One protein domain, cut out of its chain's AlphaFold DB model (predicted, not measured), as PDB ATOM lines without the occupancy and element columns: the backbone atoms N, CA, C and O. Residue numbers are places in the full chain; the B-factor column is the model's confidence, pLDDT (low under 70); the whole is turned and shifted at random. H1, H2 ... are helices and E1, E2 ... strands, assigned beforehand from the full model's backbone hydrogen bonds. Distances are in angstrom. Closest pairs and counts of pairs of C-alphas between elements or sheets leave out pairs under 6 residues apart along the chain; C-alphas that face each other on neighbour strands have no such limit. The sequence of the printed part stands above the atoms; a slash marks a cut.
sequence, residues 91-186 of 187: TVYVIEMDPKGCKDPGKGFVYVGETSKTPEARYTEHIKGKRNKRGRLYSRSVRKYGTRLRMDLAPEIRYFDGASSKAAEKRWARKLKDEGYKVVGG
ATOM      1  N   THR A  91     -35.875  36.386 -54.307       96.94
ATOM      2  CA  THR A  91     -36.753  35.245 -54.057       96.94
ATOM      3  C   THR A  91     -36.634  34.817 -52.604       96.94
ATOM      4  O   THR A  91     -35.570  34.933 -51.988       96.94
ATOM      5  N   VAL A  92     -37.741  34.337 -52.045       97.94
ATOM      6  CA  VAL A  92     -37.733  33.629 -50.763       97.94
ATOM      7  C   VAL A  92     -37.484  32.157 -51.060       97.94
ATOM      8  O   VAL A  92     -38.024  31.613 -52.019       97.94
ATOM      9  N   TYR A  93     -36.658  31.514 -50.247       97.88
ATOM     10  CA  TYR A  93     -36.351  30.097 -50.370       97.88
ATOM     11  C   TYR A  93     -36.441  29.414 -49.009       97.88
ATOM     12  O   TYR A  93     -36.297  30.048 -47.956       97.88
ATOM     13  N   VAL A  94     -36.647  28.101 -49.045       98.38
ATOM     14  CA  VAL A  94     -36.707  27.253 -47.855       98.38
ATOM     15  C   VAL A  94     -35.650  26.159 -47.964       98.38
ATOM     16  O   VAL A  94     -35.444  25.572 -49.027       98.38
ATOM     17  N   ILE A  95     -34.946  25.905 -46.865       98.44
ATOM     18  CA  ILE A  95     -33.997  24.801 -46.713       98.44
ATOM     19  C   ILE A  95     -34.538  23.854 -45.649       98.44
ATOM     20  O   ILE A  95     -34.886  24.288 -44.554       98.44
ATOM     21  N   GLU A  96     -34.570  22.564 -45.959       98.19
ATOM     22  CA  GLU A  96     -34.785  21.509 -44.976       98.19
ATOM     23  C   GLU A  96     -33.555  21.377 -44.077       98.19
ATOM     24  O   GLU A  96     -32.412  21.451 -44.537       98.19
ATOM     25  N   MET A  97     -33.794  21.214 -42.782       97.69
ATOM     26  CA  MET A  97     -32.766  21.133 -41.758       97.69
ATOM     27  C   MET A  97     -32.859  19.780 -41.047       97.69
ATOM     28  O   MET A  97     -33.952  19.272 -40.809       97.69
ATOM     29  N   ASP A  98     -31.717  19.210 -40.668       96.06
ATOM     30  CA  ASP A  98     -31.618  17.967 -39.909       96.06
ATOM     31  C   ASP A  98     -32.361  18.126 -38.570       96.06
ATOM     32  O   ASP A  98     -31.986  18.998 -37.771       96.06
ATOM     33  N   PRO A  99     -33.381  17.289 -38.291       93.31
ATOM     34  CA  PRO A  99     -34.138  17.320 -37.046       93.31
ATOM     35  C   PRO A  99     -33.275  17.262 -35.784       93.31
ATOM     36  O   PRO A  99     -33.656  17.849 -34.777       93.31
ATOM     37  N   LYS A 100     -32.077  16.657 -35.824       92.25
ATOM     38  CA  LYS A 100     -31.123  16.649 -34.695       92.25
ATOM     39  C   LYS A 100     -30.710  18.056 -34.248       92.25
ATOM     40  O   LYS A 100     -30.211  18.234 -33.138       92.25
ATOM     41  N   GLY A 101     -30.884  19.061 -35.108       89.25
ATOM     42  CA  GLY A 101     -30.646  20.467 -34.804       89.25
ATOM     43  C   GLY A 101     -31.756  21.151 -34.002       89.25
ATOM     44  O   GLY A 101     -31.576  22.312 -33.628       89.25
ATOM     45  N   CYS A 102     -32.876  20.475 -33.722       90.19
ATOM     46  CA  CYS A 102     -33.990  21.028 -32.958       90.19
ATOM     47  C   CYS A 102     -34.622  20.001 -32.007       90.19
ATOM     48  O   CYS A 102     -34.731  18.821 -32.311       90.19
ATOM     49  N   LYS A 103     -35.103  20.470 -30.851       85.81
ATOM     50  CA  LYS A 103     -36.038  19.699 -30.023       85.81
ATOM     51  C   LYS A 103     -37.444  19.882 -30.583       85.81
ATOM     52  O   LYS A 103     -37.825  21.026 -30.816       85.81
ATOM     53  N   ASP A 104     -38.160  18.780 -30.774       86.44
ATOM     54  CA  ASP A 104     -39.535  18.750 -31.285       86.44
ATOM     55  C   ASP A 104     -39.712  19.485 -32.636       86.44
ATOM     56  O   ASP A 104     -40.102  20.654 -32.688       86.44
ATOM     57  N   PRO A 105     -39.352  18.840 -33.761       86.44
ATOM     58  CA  PRO A 105     -39.460  19.454 -35.081       86.44
ATOM     59  C   PRO A 105     -40.914  19.613 -35.558       86.44
ATOM     60  O   PRO A 105     -41.119  20.266 -36.583       86.44
ATOM     61  N   GLY A 106     -41.906  19.032 -34.872       90.75
ATOM     62  CA  GLY A 106     -43.288  18.998 -35.346       90.75
ATOM     63  C   GLY A 106     -43.374  18.417 -36.760       90.75
ATOM     64  O   GLY A 106     -42.904  17.308 -37.017       90.75
ATOM     65  N   LYS A 107     -43.909  19.203 -37.703       93.38
ATOM     66  CA  LYS A 107     -44.002  18.844 -39.132       93.38
ATOM     67  C   LYS A 107     -42.639  18.807 -39.842       93.38
ATOM     68  O   LYS A 107     -42.508  18.200 -40.904       93.38
ATOM     69  N   GLY A 108     -41.621  19.459 -39.284       96.00
ATOM     70  CA  GLY A 108     -40.259  19.475 -39.811       96.00
ATOM     71  C   GLY A 108     -39.458  20.692 -39.355       96.00
ATOM     72  O   GLY A 108     -40.011  21.711 -38.941       96.00
ATOM     73  N   PHE A 109     -38.133  20.606 -39.475       97.44
ATOM     74  CA  PHE A 109     -37.226  21.709 -39.168       97.44
ATOM     75  C   PHE A 109     -36.742  22.366 -40.460       97.44
ATOM     76  O   PHE A 109     -36.168  21.704 -41.323       97.44
ATOM     77  N   VAL A 110     -36.982  23.667 -40.612       97.94
ATOM     78  CA  VAL A 110     -36.671  24.402 -41.840       97.94
ATOM     79  C   VAL A 110     -35.995  25.740 -41.560       97.94
ATOM     80  O   VAL A 110     -36.138  26.346 -40.496       97.94
ATOM     81  N   TYR A 111     -35.256  26.220 -42.550       98.06
ATOM     82  CA  TYR A 111     -34.718  27.568 -42.603       98.06
ATOM     83  C   TYR A 111     -35.387  28.346 -43.731       98.06
ATOM     84  O   TYR A 111     -35.420  27.866 -44.862       98.06
ATOM     85  N   VAL A 112     -35.867  29.550 -43.436       98.25
ATOM     86  CA  VAL A 112     -36.405  30.486 -44.430       98.25
ATOM     87  C   VAL A 112     -35.405  31.620 -44.613       98.25
ATOM     88  O   VAL A 112     -34.874  32.143 -43.632       98.25
ATOM     89  N   GLY A 113     -35.134  31.980 -45.863       97.44
ATOM     90  CA  GLY A 113     -34.272  33.104 -46.204       97.44
ATOM     91  C   GLY A 113     -34.680  33.764 -47.513       97.44
ATOM     92  O   GLY A 113     -35.472  33.220 -48.280       97.44
ATOM     93  N   GLU A 114     -34.099  34.926 -47.780       97.00
ATOM     94  CA  GLU A 114     -34.191  35.613 -49.067       97.00
ATOM     95  C   GLU A 114     -32.830  35.644 -49.782       97.00
ATOM     96  O   GLU A 114     -31.759  35.512 -49.165       97.00
ATOM     97  N   THR A 115     -32.856  35.759 -51.110       96.25
ATOM     98  CA  THR A 115     -31.643  35.955 -51.907       96.25
ATOM     99  C   THR A 115     -31.921  36.686 -53.216       96.25
ATOM    100  O   THR A 115     -32.966  36.499 -53.830       96.25
ATOM    101  N   SER A 116     -30.949  37.481 -53.682       94.94
ATOM    102  CA  SER A 116     -30.927  38.032 -55.049       94.94
ATOM    103  C   SER A 116     -30.132  37.169 -56.043       94.94
ATOM    104  O   SER A 116     -29.863  37.586 -57.169       94.94
ATOM    105  N   LYS A 117     -29.624  36.022 -55.586       94.94
ATOM    106  CA  LYS A 117     -29.007  34.954 -56.394       94.94
ATOM    107  C   LYS A 117     -30.016  33.828 -56.569       94.94
ATOM    108  O   LYS A 117     -31.033  33.822 -55.886       94.94
ATOM    109  N   THR A 118     -29.690  32.816 -57.363       95.38
ATOM    110  CA  THR A 118     -30.503  31.596 -57.362       95.38
ATOM    111  C   THR A 118     -30.479  30.913 -55.979       95.38
ATOM    112  O   THR A 118     -29.456  30.996 -55.273       95.38
ATOM    113  N   PRO A 119     -31.576  30.252 -55.559       97.19
ATOM    114  CA  PRO A 119     -31.615  29.473 -54.321       97.19
ATOM    115  C   PRO A 119     -30.484  28.440 -54.219       97.19
ATOM    116  O   PRO A 119     -29.889  28.289 -53.155       97.19
ATOM    117  N   GLU A 120     -30.103  27.797 -55.323       97.81
ATOM    118  CA  GLU A 120     -29.044  26.780 -55.404       97.81
ATOM    119  C   GLU A 120     -27.667  27.385 -55.131       97.81
ATOM    120  O   GLU A 120     -26.875  26.849 -54.345       97.81
ATOM    121  N   ALA A 121     -27.385  28.545 -55.730       97.31
ATOM    122  CA  ALA A 121     -26.157  29.276 -55.465       97.31
ATOM    123  C   ALA A 121     -26.108  29.716 -53.997       97.31
ATOM    124  O   ALA A 121     -25.081  29.557 -53.335       97.31
ATOM    125  N   ARG A 122     -27.224  30.222 -53.457       97.56
ATOM    126  CA  ARG A 122     -27.315  30.642 -52.055       97.56
ATOM    127  C   ARG A 122     -27.135  29.471 -51.092       97.56
ATOM    128  O   ARG A 122     -26.388  29.596 -50.123       97.56
ATOM    129  N   TYR A 123     -27.759  28.334 -51.377       97.75
ATOM    130  CA  TYR A 123     -27.612  27.093 -50.622       97.75
ATOM    131  C   TYR A 123     -26.157  26.617 -50.615       97.75
ATOM    132  O   TYR A 123     -25.583  26.369 -49.554       97.75
ATOM    133  N   THR A 124     -25.512  26.621 -51.780       97.38
ATOM    134  CA  THR A 124     -24.093  26.276 -51.920       97.38
ATOM    135  C   THR A 124     -23.203  27.190 -51.077       97.38
ATOM    136  O   THR A 124     -22.267  26.715 -50.433       97.38
ATOM    137  N   GLU A 125     -23.490  28.495 -51.026       96.94
ATOM    138  CA  GLU A 125     -22.764  29.426 -50.154       96.94
ATOM    139  C   GLU A 125     -22.936  29.093 -48.672       96.94
ATOM    140  O   GLU A 125     -21.968  29.225 -47.913       96.94
ATOM    141  N   HIS A 126     -24.128  28.636 -48.271       97.38
ATOM    142  CA  HIS A 126     -24.381  28.202 -46.903       97.38
ATOM    143  C   HIS A 126     -23.570  26.968 -46.531       97.38
ATOM    144  O   HIS A 126     -22.808  27.009 -45.562       97.38
ATOM    145  N   ILE A 127     -23.676  25.908 -47.332       96.88
ATOM    146  CA  ILE A 127     -23.003  24.630 -47.076       96.88
ATOM    147  C   ILE A 127     -21.482  24.796 -47.124       96.88
ATOM    148  O   ILE A 127     -20.780  24.415 -46.186       96.88
ATOM    149  N   LYS A 128     -20.953  25.495 -48.139       96.56
ATOM    150  CA  LYS A 128     -19.510  25.780 -48.248       96.56
ATOM    151  C   LYS A 128     -19.011  26.779 -47.206       96.56
ATOM    152  O   LYS A 128     -17.805  26.876 -46.994       96.56
ATOM    153  N   GLY A 129     -19.903  27.474 -46.497       94.75
ATOM    154  CA  GLY A 129     -19.537  28.407 -45.432       94.75
ATOM    155  C   GLY A 129     -18.784  29.621 -45.957       94.75
ATOM    156  O   GLY A 129     -17.809  30.071 -45.350       94.75
ATOM    157  N   LYS A 130     -19.221  30.144 -47.105       95.31
ATOM    158  CA  LYS A 130     -18.516  31.199 -47.836       95.31
ATOM    159  C   LYS A 130     -18.372  32.477 -47.001       95.31
ATOM    160  O   LYS A 130     -19.284  32.890 -46.281       95.31
ATOM    161  N   ARG A 131     -17.225  33.144 -47.122       95.75
ATOM    162  CA  ARG A 131     -16.919  34.421 -46.455       95.75
ATOM    163  C   ARG A 131     -16.485  35.460 -47.485       95.75
ATOM    164  O   ARG A 131     -16.041  35.110 -48.574       95.75
ATOM    165  N   ASN A 132     -16.625  36.731 -47.141       93.56
ATOM    166  CA  ASN A 132     -16.061  37.853 -47.881       93.56
ATOM    167  C   ASN A 132     -15.322  38.797 -46.917       93.56
ATOM    168  O   ASN A 132     -15.300  38.570 -45.706       93.56
ATOM    169  N   LYS A 133     -14.758  39.890 -47.450       93.94
ATOM    170  CA  LYS A 133     -14.054  40.915 -46.656       93.94
ATOM    171  C   LYS A 133     -14.910  41.527 -45.533       93.94
ATOM    172  O   LYS A 133     -14.362  42.027 -44.565       93.94
ATOM    173  N   ARG A 134     -16.244  41.488 -45.658       90.94
ATOM    174  CA  ARG A 134     -17.206  42.049 -44.692       90.94
ATOM    175  C   ARG A 134     -17.710  41.024 -43.671       90.94
ATOM    176  O   ARG A 134     -18.456  41.389 -42.772       90.94
ATOM    177  N   GLY A 135     -17.337  39.750 -43.802       92.50
ATOM    178  CA  GLY A 135     -17.718  38.701 -42.865       92.50
ATOM    179  C   GLY A 135     -18.289  37.454 -43.532       92.50
ATOM    180  O   GLY A 135     -17.846  37.008 -44.591       92.50
ATOM    181  N   ARG A 136     -19.232  36.808 -42.848       93.88
ATOM    182  CA  ARG A 136     -19.819  35.536 -43.286       93.88
ATOM    183  C   ARG A 136     -20.977  35.773 -44.247       93.88
ATOM    184  O   ARG A 136     -21.829  36.612 -43.990       93.88
ATOM    185  N   LEU A 137     -21.040  34.966 -45.303       93.31
ATOM    186  CA  LEU A 137     -22.159  34.933 -46.246       93.31
ATOM    187  C   LEU A 137     -23.115  33.767 -45.976       93.31
ATOM    188  O   LEU A 137     -23.989  33.514 -46.792       93.31
ATOM    189  N   TYR A 138     -22.974  33.066 -44.852       94.75
ATOM    190  CA  TYR A 138     -23.779  31.890 -44.521       94.75
ATOM    191  C   TYR A 138     -24.387  31.952 -43.118       94.75
ATOM    192  O   TYR A 138     -23.815  32.551 -42.203       94.75
ATOM    193  N   SER A 139     -25.487  31.230 -42.919       95.12
ATOM    194  CA  SER A 139     -26.111  30.936 -41.632       95.12
ATOM    195  C   SER A 139     -25.414  29.754 -40.962       95.12
ATOM    196  O   SER A 139     -25.224  28.701 -41.568       95.12
ATOM    197  N   ARG A 140     -25.034  29.920 -39.688       95.12
ATOM    198  CA  ARG A 140     -24.342  28.884 -38.894       95.12
ATOM    199  C   ARG A 140     -25.202  27.627 -38.795       95.12
ATOM    200  O   ARG A 140     -24.684  26.530 -38.975       95.12
ATOM    201  N   SER A 141     -26.499  27.815 -38.560       94.56
ATOM    202  CA  SER A 141     -27.465  26.726 -38.457       94.56
ATOM    203  C   SER A 141     -27.562  25.970 -39.773       94.56
ATOM    204  O   SER A 141     -27.415  24.758 -39.763       94.56
ATOM    205  N   VAL A 142     -27.698  26.673 -40.905       96.56
ATOM    206  CA  VAL A 142     -27.784  26.035 -42.231       96.56
ATOM    207  C   VAL A 142     -26.497  25.298 -42.588       96.56
ATOM    208  O   VAL A 142     -26.558  24.185 -43.082       96.56
ATOM    209  N   ARG A 143     -25.319  25.856 -42.295       96.88
ATOM    210  CA  ARG A 143     -24.060  25.132 -42.534       96.88
ATOM    211  C   ARG A 143     -23.968  23.837 -41.721       96.88
ATOM    212  O   ARG A 143     -23.363  22.882 -42.189       96.88
ATOM    213  N   LYS A 144     -24.494  23.836 -40.494       96.62
ATOM    214  CA  LYS A 144     -24.396  22.693 -39.580       96.62
ATOM    215  C   LYS A 144     -25.480  21.640 -39.820       96.62
ATOM    216  O   LYS A 144     -25.196  20.462 -39.663       96.62
ATOM    217  N   TYR A 145     -26.694  22.069 -40.155       96.81
ATOM    218  CA  TYR A 145     -27.876  21.207 -40.202       96.81
ATOM    219  C   TYR A 145     -28.621  21.253 -41.541       96.81
ATOM    220  O   TYR A 145     -29.562  20.502 -41.704       96.81
ATOM    221  N   GLY A 146     -28.271  22.114 -42.496       96.50
ATOM    222  CA  GLY A 146     -28.969  22.180 -43.784       96.50
ATOM    223  C   GLY A 146     -28.763  20.905 -44.601       96.50
ATOM    224  O   GLY A 146     -27.625  20.475 -44.781       96.50
ATOM    225  N   THR A 147     -29.854  20.316 -45.092       96.75
ATOM    226  CA  THR A 147     -29.843  19.037 -45.822       96.75
ATOM    227  C   THR A 147     -30.121  19.214 -47.312       96.75
ATOM    228  O   THR A 147     -29.365  18.701 -48.141       96.75
ATOM    229  N   ARG A 148     -31.173  19.958 -47.681       97.50
ATOM    230  CA  ARG A 148     -31.546  20.243 -49.080       97.50
ATOM    231  C   ARG A 148     -32.461  21.458 -49.214       97.50
ATOM    232  O   ARG A 148     -33.087  21.885 -48.249       97.50
ATOM    233  N   LEU A 149     -32.577  21.990 -50.428       98.00
ATOM    234  CA  LEU A 149     -33.602  22.980 -50.768       98.00
ATOM    235  C   LEU A 149     -34.999  22.345 -50.793       98.00
ATOM    236  O   LEU A 149     -35.165  21.221 -51.264       98.00
ATOM    237  N   ARG A 150     -35.995  23.094 -50.315       97.50
ATOM    238  CA  ARG A 150     -37.426  22.755 -50.337       97.50
ATOM    239  C   ARG A 150     -38.224  23.880 -50.979       97.50
ATOM    240  O   ARG A 150     -38.987  24.584 -50.322       97.50
ATOM    241  N   MET A 151     -37.987  24.092 -52.272       97.19
ATOM    242  CA  MET A 151     -38.670  25.148 -53.028       97.19
ATOM    243  C   MET A 151     -40.182  24.914 -53.140       97.19
ATOM    244  O   MET A 151     -40.916  25.875 -53.307       97.19
ATOM    245  N   ASP A 152     -40.646  23.682 -52.933       96.75
ATOM    246  CA  ASP A 152     -42.062  23.330 -52.772       96.75
ATOM    247  C   ASP A 152     -42.729  24.008 -51.559       96.75
ATOM    248  O   ASP A 152     -43.938  24.212 -51.553       96.75
ATOM    249  N   LEU A 153     -41.950  24.384 -50.537       96.75
ATOM    250  CA  LEU A 153     -42.431  25.137 -49.371       96.75
ATOM    251  C   LEU A 153     -42.235  26.653 -49.522       96.75
ATOM    252  O   LEU A 153     -42.655  27.419 -48.652       96.75
ATOM    253  N   ALA A 154     -41.559  27.101 -50.581       96.62
ATOM    254  CA  ALA A 154     -41.273  28.505 -50.839       96.62
ATOM    255  C   ALA A 154     -42.380  29.142 -51.700       96.62
ATOM    256  O   ALA A 154     -43.055  28.444 -52.454       96.62
ATOM    257  N   PRO A 155     -42.590  30.467 -51.624       95.88
ATOM    258  CA  PRO A 155     -43.488  31.134 -52.553       95.88
ATOM    259  C   PRO A 155     -42.820  31.267 -53.929       95.88
ATOM    260  O   PRO A 155     -41.646  31.623 -54.017       95.88
ATOM    261  N   GLU A 156     -43.589  31.111 -55.004       93.12
ATOM    262  CA  GLU A 156     -43.116  31.347 -56.384       93.12
ATOM    263  C   GLU A 156     -43.014  32.845 -56.751       93.12
ATOM    264  O   GLU A 156     -42.650  33.222 -57.864       93.12
ATOM    265  N   ILE A 157     -43.319  33.725 -55.795       93.31
ATOM    266  CA  ILE A 157     -43.364  35.178 -55.975       93.31
ATOM    267  C   ILE A 157     -41.946  35.762 -56.016       93.31
ATOM    268  O   ILE A 157     -41.115  35.500 -55.140       93.31
ATOM    269  N   ARG A 158     -41.698  36.629 -57.004       93.69
ATOM    270  CA  ARG A 158     -40.491  37.462 -57.097       93.69
ATOM    271  C   ARG A 158     -40.719  38.818 -56.435       93.69
ATOM    272  O   ARG A 158     -41.808  39.376 -56.500       93.69
ATOM    273  N   TYR A 159     -39.663  39.361 -55.844       96.25
ATOM    274  CA  TYR A 159     -39.669  40.669 -55.194       96.25
ATOM    275  C   TYR A 159     -38.641  41.587 -55.849       96.25
ATOM    276  O   TYR A 159     -37.528  41.170 -56.187       96.25
ATOM    277  N   PHE A 160     -38.999  42.856 -56.024       96.56
ATOM    278  CA  PHE A 160     -38.191  43.803 -56.792       96.56
ATOM    279  C   PHE A 160     -37.403  44.793 -55.929       96.56
ATOM    280  O   PHE A 160     -36.631  45.610 -56.437       96.56
ATOM    281  N   ASP A 161     -37.500  44.686 -54.613       93.88
ATOM    282  CA  ASP A 161     -36.679  45.453 -53.693       93.88
ATOM    283  C   ASP A 161     -36.387  44.646 -52.424       93.88
ATOM    284  O   ASP A 161     -37.055  43.665 -52.101       93.88
ATOM    285  N   GLY A 162     -35.336  45.050 -51.713       91.69
ATOM    286  CA  GLY A 162     -34.894  44.333 -50.520       91.69
ATOM    287  C   GLY A 162     -35.811  44.512 -49.306       91.69
ATOM    288  O   GLY A 162     -35.695  43.750 -48.353       91.69
ATOM    289  N   ALA A 163     -36.681  45.527 -49.281       93.31
ATOM    290  CA  ALA A 163     -37.623  45.703 -48.179       93.31
ATOM    291  C   ALA A 163     -38.823  44.763 -48.354       93.31
ATOM    292  O   ALA A 163     -39.205  44.083 -47.399       93.31
ATOM    293  N   SER A 164     -39.364  44.657 -49.573       94.50
ATOM    294  CA  SER A 164     -40.438  43.712 -49.889       94.50
ATOM    295  C   SER A 164     -39.996  42.256 -49.729       94.50
ATOM    296  O   SER A 164     -40.753  41.473 -49.147       94.50
ATOM    297  N   SER A 165     -38.766  41.903 -50.127       95.62
ATOM    298  CA  SER A 165     -38.231  40.543 -49.948       95.62
ATOM    299  C   SER A 165     -38.072  40.149 -48.475       95.62
ATOM    300  O   SER A 165     -38.497  39.063 -48.090       95.62
ATOM    301  N   LYS A 166     -37.554  41.039 -47.621       95.81
ATOM    302  CA  LYS A 166     -37.448  40.797 -46.168       95.81
ATOM    303  C   LYS A 166     -38.811  40.687 -45.500       95.81
ATOM    304  O   LYS A 166     -39.056  39.792 -44.694       95.81
ATOM    305  N   ALA A 167     -39.738  41.573 -45.866       96.00
ATOM    306  CA  ALA A 167     -41.103  41.494 -45.368       96.00
ATOM    307  C   ALA A 167     -41.756  40.158 -45.766       96.00
ATOM    308  O   ALA A 167     -42.471  39.559 -44.962       96.00
ATOM    309  N   ALA A 168     -41.483  39.666 -46.976       96.00
ATOM    310  CA  ALA A 168     -41.930  38.358 -47.427       96.00
ATOM    311  C   ALA A 168     -41.275  37.202 -46.669       96.00
ATOM    312  O   ALA A 168     -41.997  36.316 -46.224       96.00
ATOM    313  N   GLU A 169     -39.957  37.234 -46.461       97.31
ATOM    314  CA  GLU A 169     -39.221  36.245 -45.665       97.31
ATOM    315  C   GLU A 169     -39.855  36.085 -44.277       97.31
ATOM    316  O   GLU A 169     -40.199  34.979 -43.858       97.31
ATOM    317  N   LYS A 170     -40.108  37.208 -43.593       97.44
ATOM    318  CA  LYS A 170     -40.742  37.238 -42.271       97.44
ATOM    319  C   LYS A 170     -42.174  36.702 -42.284       97.44
ATOM    320  O   LYS A 170     -42.547  35.930 -41.399       97.44
ATOM    321  N   ARG A 171     -42.989  37.095 -43.272       97.12
ATOM    322  CA  ARG A 171     -44.363  36.579 -43.427       97.12
ATOM    323  C   ARG A 171     -44.364  35.073 -43.673       97.12
ATOM    324  O   ARG A 171     -45.141  34.363 -43.042       97.12
ATOM    325  N   TRP A 172     -43.483  34.587 -44.542       97.75
ATOM    326  CA  TRP A 172     -43.423  33.173 -44.899       97.75
ATOM    327  C   TRP A 172     -42.910  32.311 -43.749       97.75
ATOM    328  O   TRP A 172     -43.457  31.247 -43.474       97.75
ATOM    329  N   ALA A 173     -41.929  32.812 -42.997       97.56
ATOM    330  CA  ALA A 173     -41.469  32.162 -41.778       97.56
ATOM    331  C   ALA A 173     -42.572  32.055 -40.718       97.56
ATOM    332  O   ALA A 173     -42.624  31.054 -40.009       97.56
ATOM    333  N   ARG A 174     -43.456  33.057 -40.596       97.75
ATOM    334  CA  ARG A 174     -44.629  32.970 -39.713       97.75
ATOM    335  C   ARG A 174     -45.623  31.924 -40.214       97.75
ATOM    336  O   ARG A 174     -45.957  31.032 -39.452       97.75
ATOM    337  N   LYS A 175     -45.987  31.971 -41.499       97.50
ATOM    338  CA  LYS A 175     -46.894  30.995 -42.119       97.50
ATOM    339  C   LYS A 175     -46.450  29.550 -41.860       97.50
ATOM    340  O   LYS A 175     -47.242  28.743 -41.397       97.50
ATOM    341  N   LEU A 176     -45.174  29.231 -42.091       97.44
ATOM    342  CA  LEU A 176     -44.663  27.875 -41.858       97.44
ATOM    343  C   LEU A 176     -44.680  27.478 -40.372       97.44
ATOM    344  O   LEU A 176     -44.912  26.311 -40.066       97.44
ATOM    345  N   LYS A 177     -44.476  28.422 -39.442       96.75
ATOM    346  CA  LYS A 177     -44.651  28.148 -38.004       96.75
ATOM    347  C   LYS A 177     -46.101  27.810 -37.676       96.75
ATOM    348  O   LYS A 177     -46.332  26.845 -36.957       96.75
ATOM    349  N   ASP A 178     -47.045  28.567 -38.229       97.12
ATOM    350  CA  ASP A 178     -48.480  28.349 -38.024       97.12
ATOM    351  C   ASP A 178     -48.932  26.997 -38.616       97.12
ATOM    352  O   ASP A 178     -49.805  26.334 -38.066       97.12
ATOM    353  N   GLU A 179     -48.274  26.525 -39.681       96.88
ATOM    354  CA  GLU A 179     -48.458  25.181 -40.256       96.88
ATOM    355  C   GLU A 179     -47.767  24.045 -39.467       96.88
ATOM    356  O   GLU A 179     -47.818  22.884 -39.885       96.88
ATOM    357  N   GLY A 180     -47.101  24.353 -38.350       96.62
ATOM    358  CA  GLY A 180     -46.479  23.369 -37.459       96.62
ATOM    359  C   GLY A 180     -45.016  23.033 -37.762       96.62
ATOM    360  O   GLY A 180     -44.490  22.065 -37.209       96.62
ATOM    361  N   TYR A 181     -44.333  23.796 -38.623       97.12
ATOM    362  CA  TYR A 181     -42.886  23.660 -38.801       97.12
ATOM    363  C   TYR A 181     -42.114  24.407 -37.718       97.12
ATOM    364  O   TYR A 181     -42.435  25.535 -37.332       97.12
ATOM    365  N   LYS A 182     -40.967  23.854 -37.329       96.69
ATOM    366  CA  LYS A 182     -39.941  24.642 -36.661       96.69
ATOM    367  C   LYS A 182     -39.156  25.451 -37.691       96.69
ATOM    368  O   LYS A 182     -38.522  24.882 -38.572       96.69
ATOM    369  N   VAL A 183     -39.115  26.772 -37.526       96.94
ATOM    370  CA  VAL A 183     -38.457  27.677 -38.484       96.94
ATOM    371  C   VAL A 183     -37.294  28.459 -37.859       96.94
ATOM    372  O   VAL A 183     -37.442  29.047 -36.785       96.94
ATOM    373  N   VAL A 184     -36.160  28.526 -38.569       95.12
ATOM    374  CA  VAL A 184     -35.027  29.448 -38.330       95.12
ATOM    375  C   VAL A 184     -34.929  30.455 -39.481       95.12
ATOM    376  O   VAL A 184     -35.171  30.103 -40.629       95.12
ATOM    377  N   GLY A 185     -34.532  31.696 -39.190       90.75
ATOM    378  CA  GLY A 185     -34.551  32.800 -40.162       90.75
ATOM    379  C   GLY A 185     -35.871  33.577 -40.114       90.75
ATOM    380  O   GLY A 185     -36.585  33.498 -39.110       90.75
ATOM    381  N   GLY A 186     -36.186  34.338 -41.167       79.81
ATOM    382  CA  GLY A 186     -37.389  35.175 -41.211       79.81
ATOM    383  C   GLY A 186     -37.293  36.432 -40.352       79.81
ATOM    384  O   GLY A 186     -38.203  36.691 -39.559       79.81
TER     385      GLY A 186
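This is residues 91 to 186 of the 187 residues of the protein "GIY-YIG domain-containing protein" of Candidatus Aminicenantes bacterium RBG_19FT_COMBO_59_29 (UniProt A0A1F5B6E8). A strongly twisted four-stranded sheet forms the middle layer, with the long helix H3 packed lengthwise on one face and the short helices H1 and H2, about perpendicular to each other, on the other: three layers. Between H1 and H2 the chain makes a small loop with a short antiparallel pairing, residues 131 to 132 with 135 to 136. The printed part has 96 residues, with E1, E2, H1, H2, E3, H3, E4 along the chain, class mixed; the mixed sheet runs E3 E1 E2 E4. It is compact, radius of gyration of the C-alphas 12.8 A, spanning 37 by 27 by 19 A.

Find C-alpha 91 at (-36.753, 35.245, -54.057); from there E1 runs 19.1 A to residue 97. E2, residues 108 to 115, covers 22.2 A; E3 is residues 146 to 149, and E4, residues 181 to 185, ends at (-34.551, 32.800, -40.162). H3, residues 162 to 178, covers 24.4 A; H1 is residues 119 to 128, H2 140 to 145.

E1 and E2 form an antiparallel hairpin: look at N 95 and O 111, 2.8 A. E4 is parallel to E2, with N 110 and O 182 at 2.8 A; E3 is antiparallel to E1, with N 96 and O 148 at 2.8 A. H3 lies over E2 and along the strands, 5 degrees on the local plane; their closest C-alphas, Gly 113 and Glu 169, are 5.9 A apart. H1 and H2 touch at 88 degrees, closest at C-alphas 127 and 143, 4.7 A. E2, H1 H2 and E3 make a split strand-helix-strand unit, E1 between its strands, with a right-handed crossover. Every O i to N i+4 pair is within hydrogen-bond range in H1, H2 and H3.

The farthest C-alphas, Lys 133 and Glu 179, are 38.4 A apart. The printed part has no cut; the links H1 to H2 and E3 to H3 are long. No printed residue is under 70 in pLDDT.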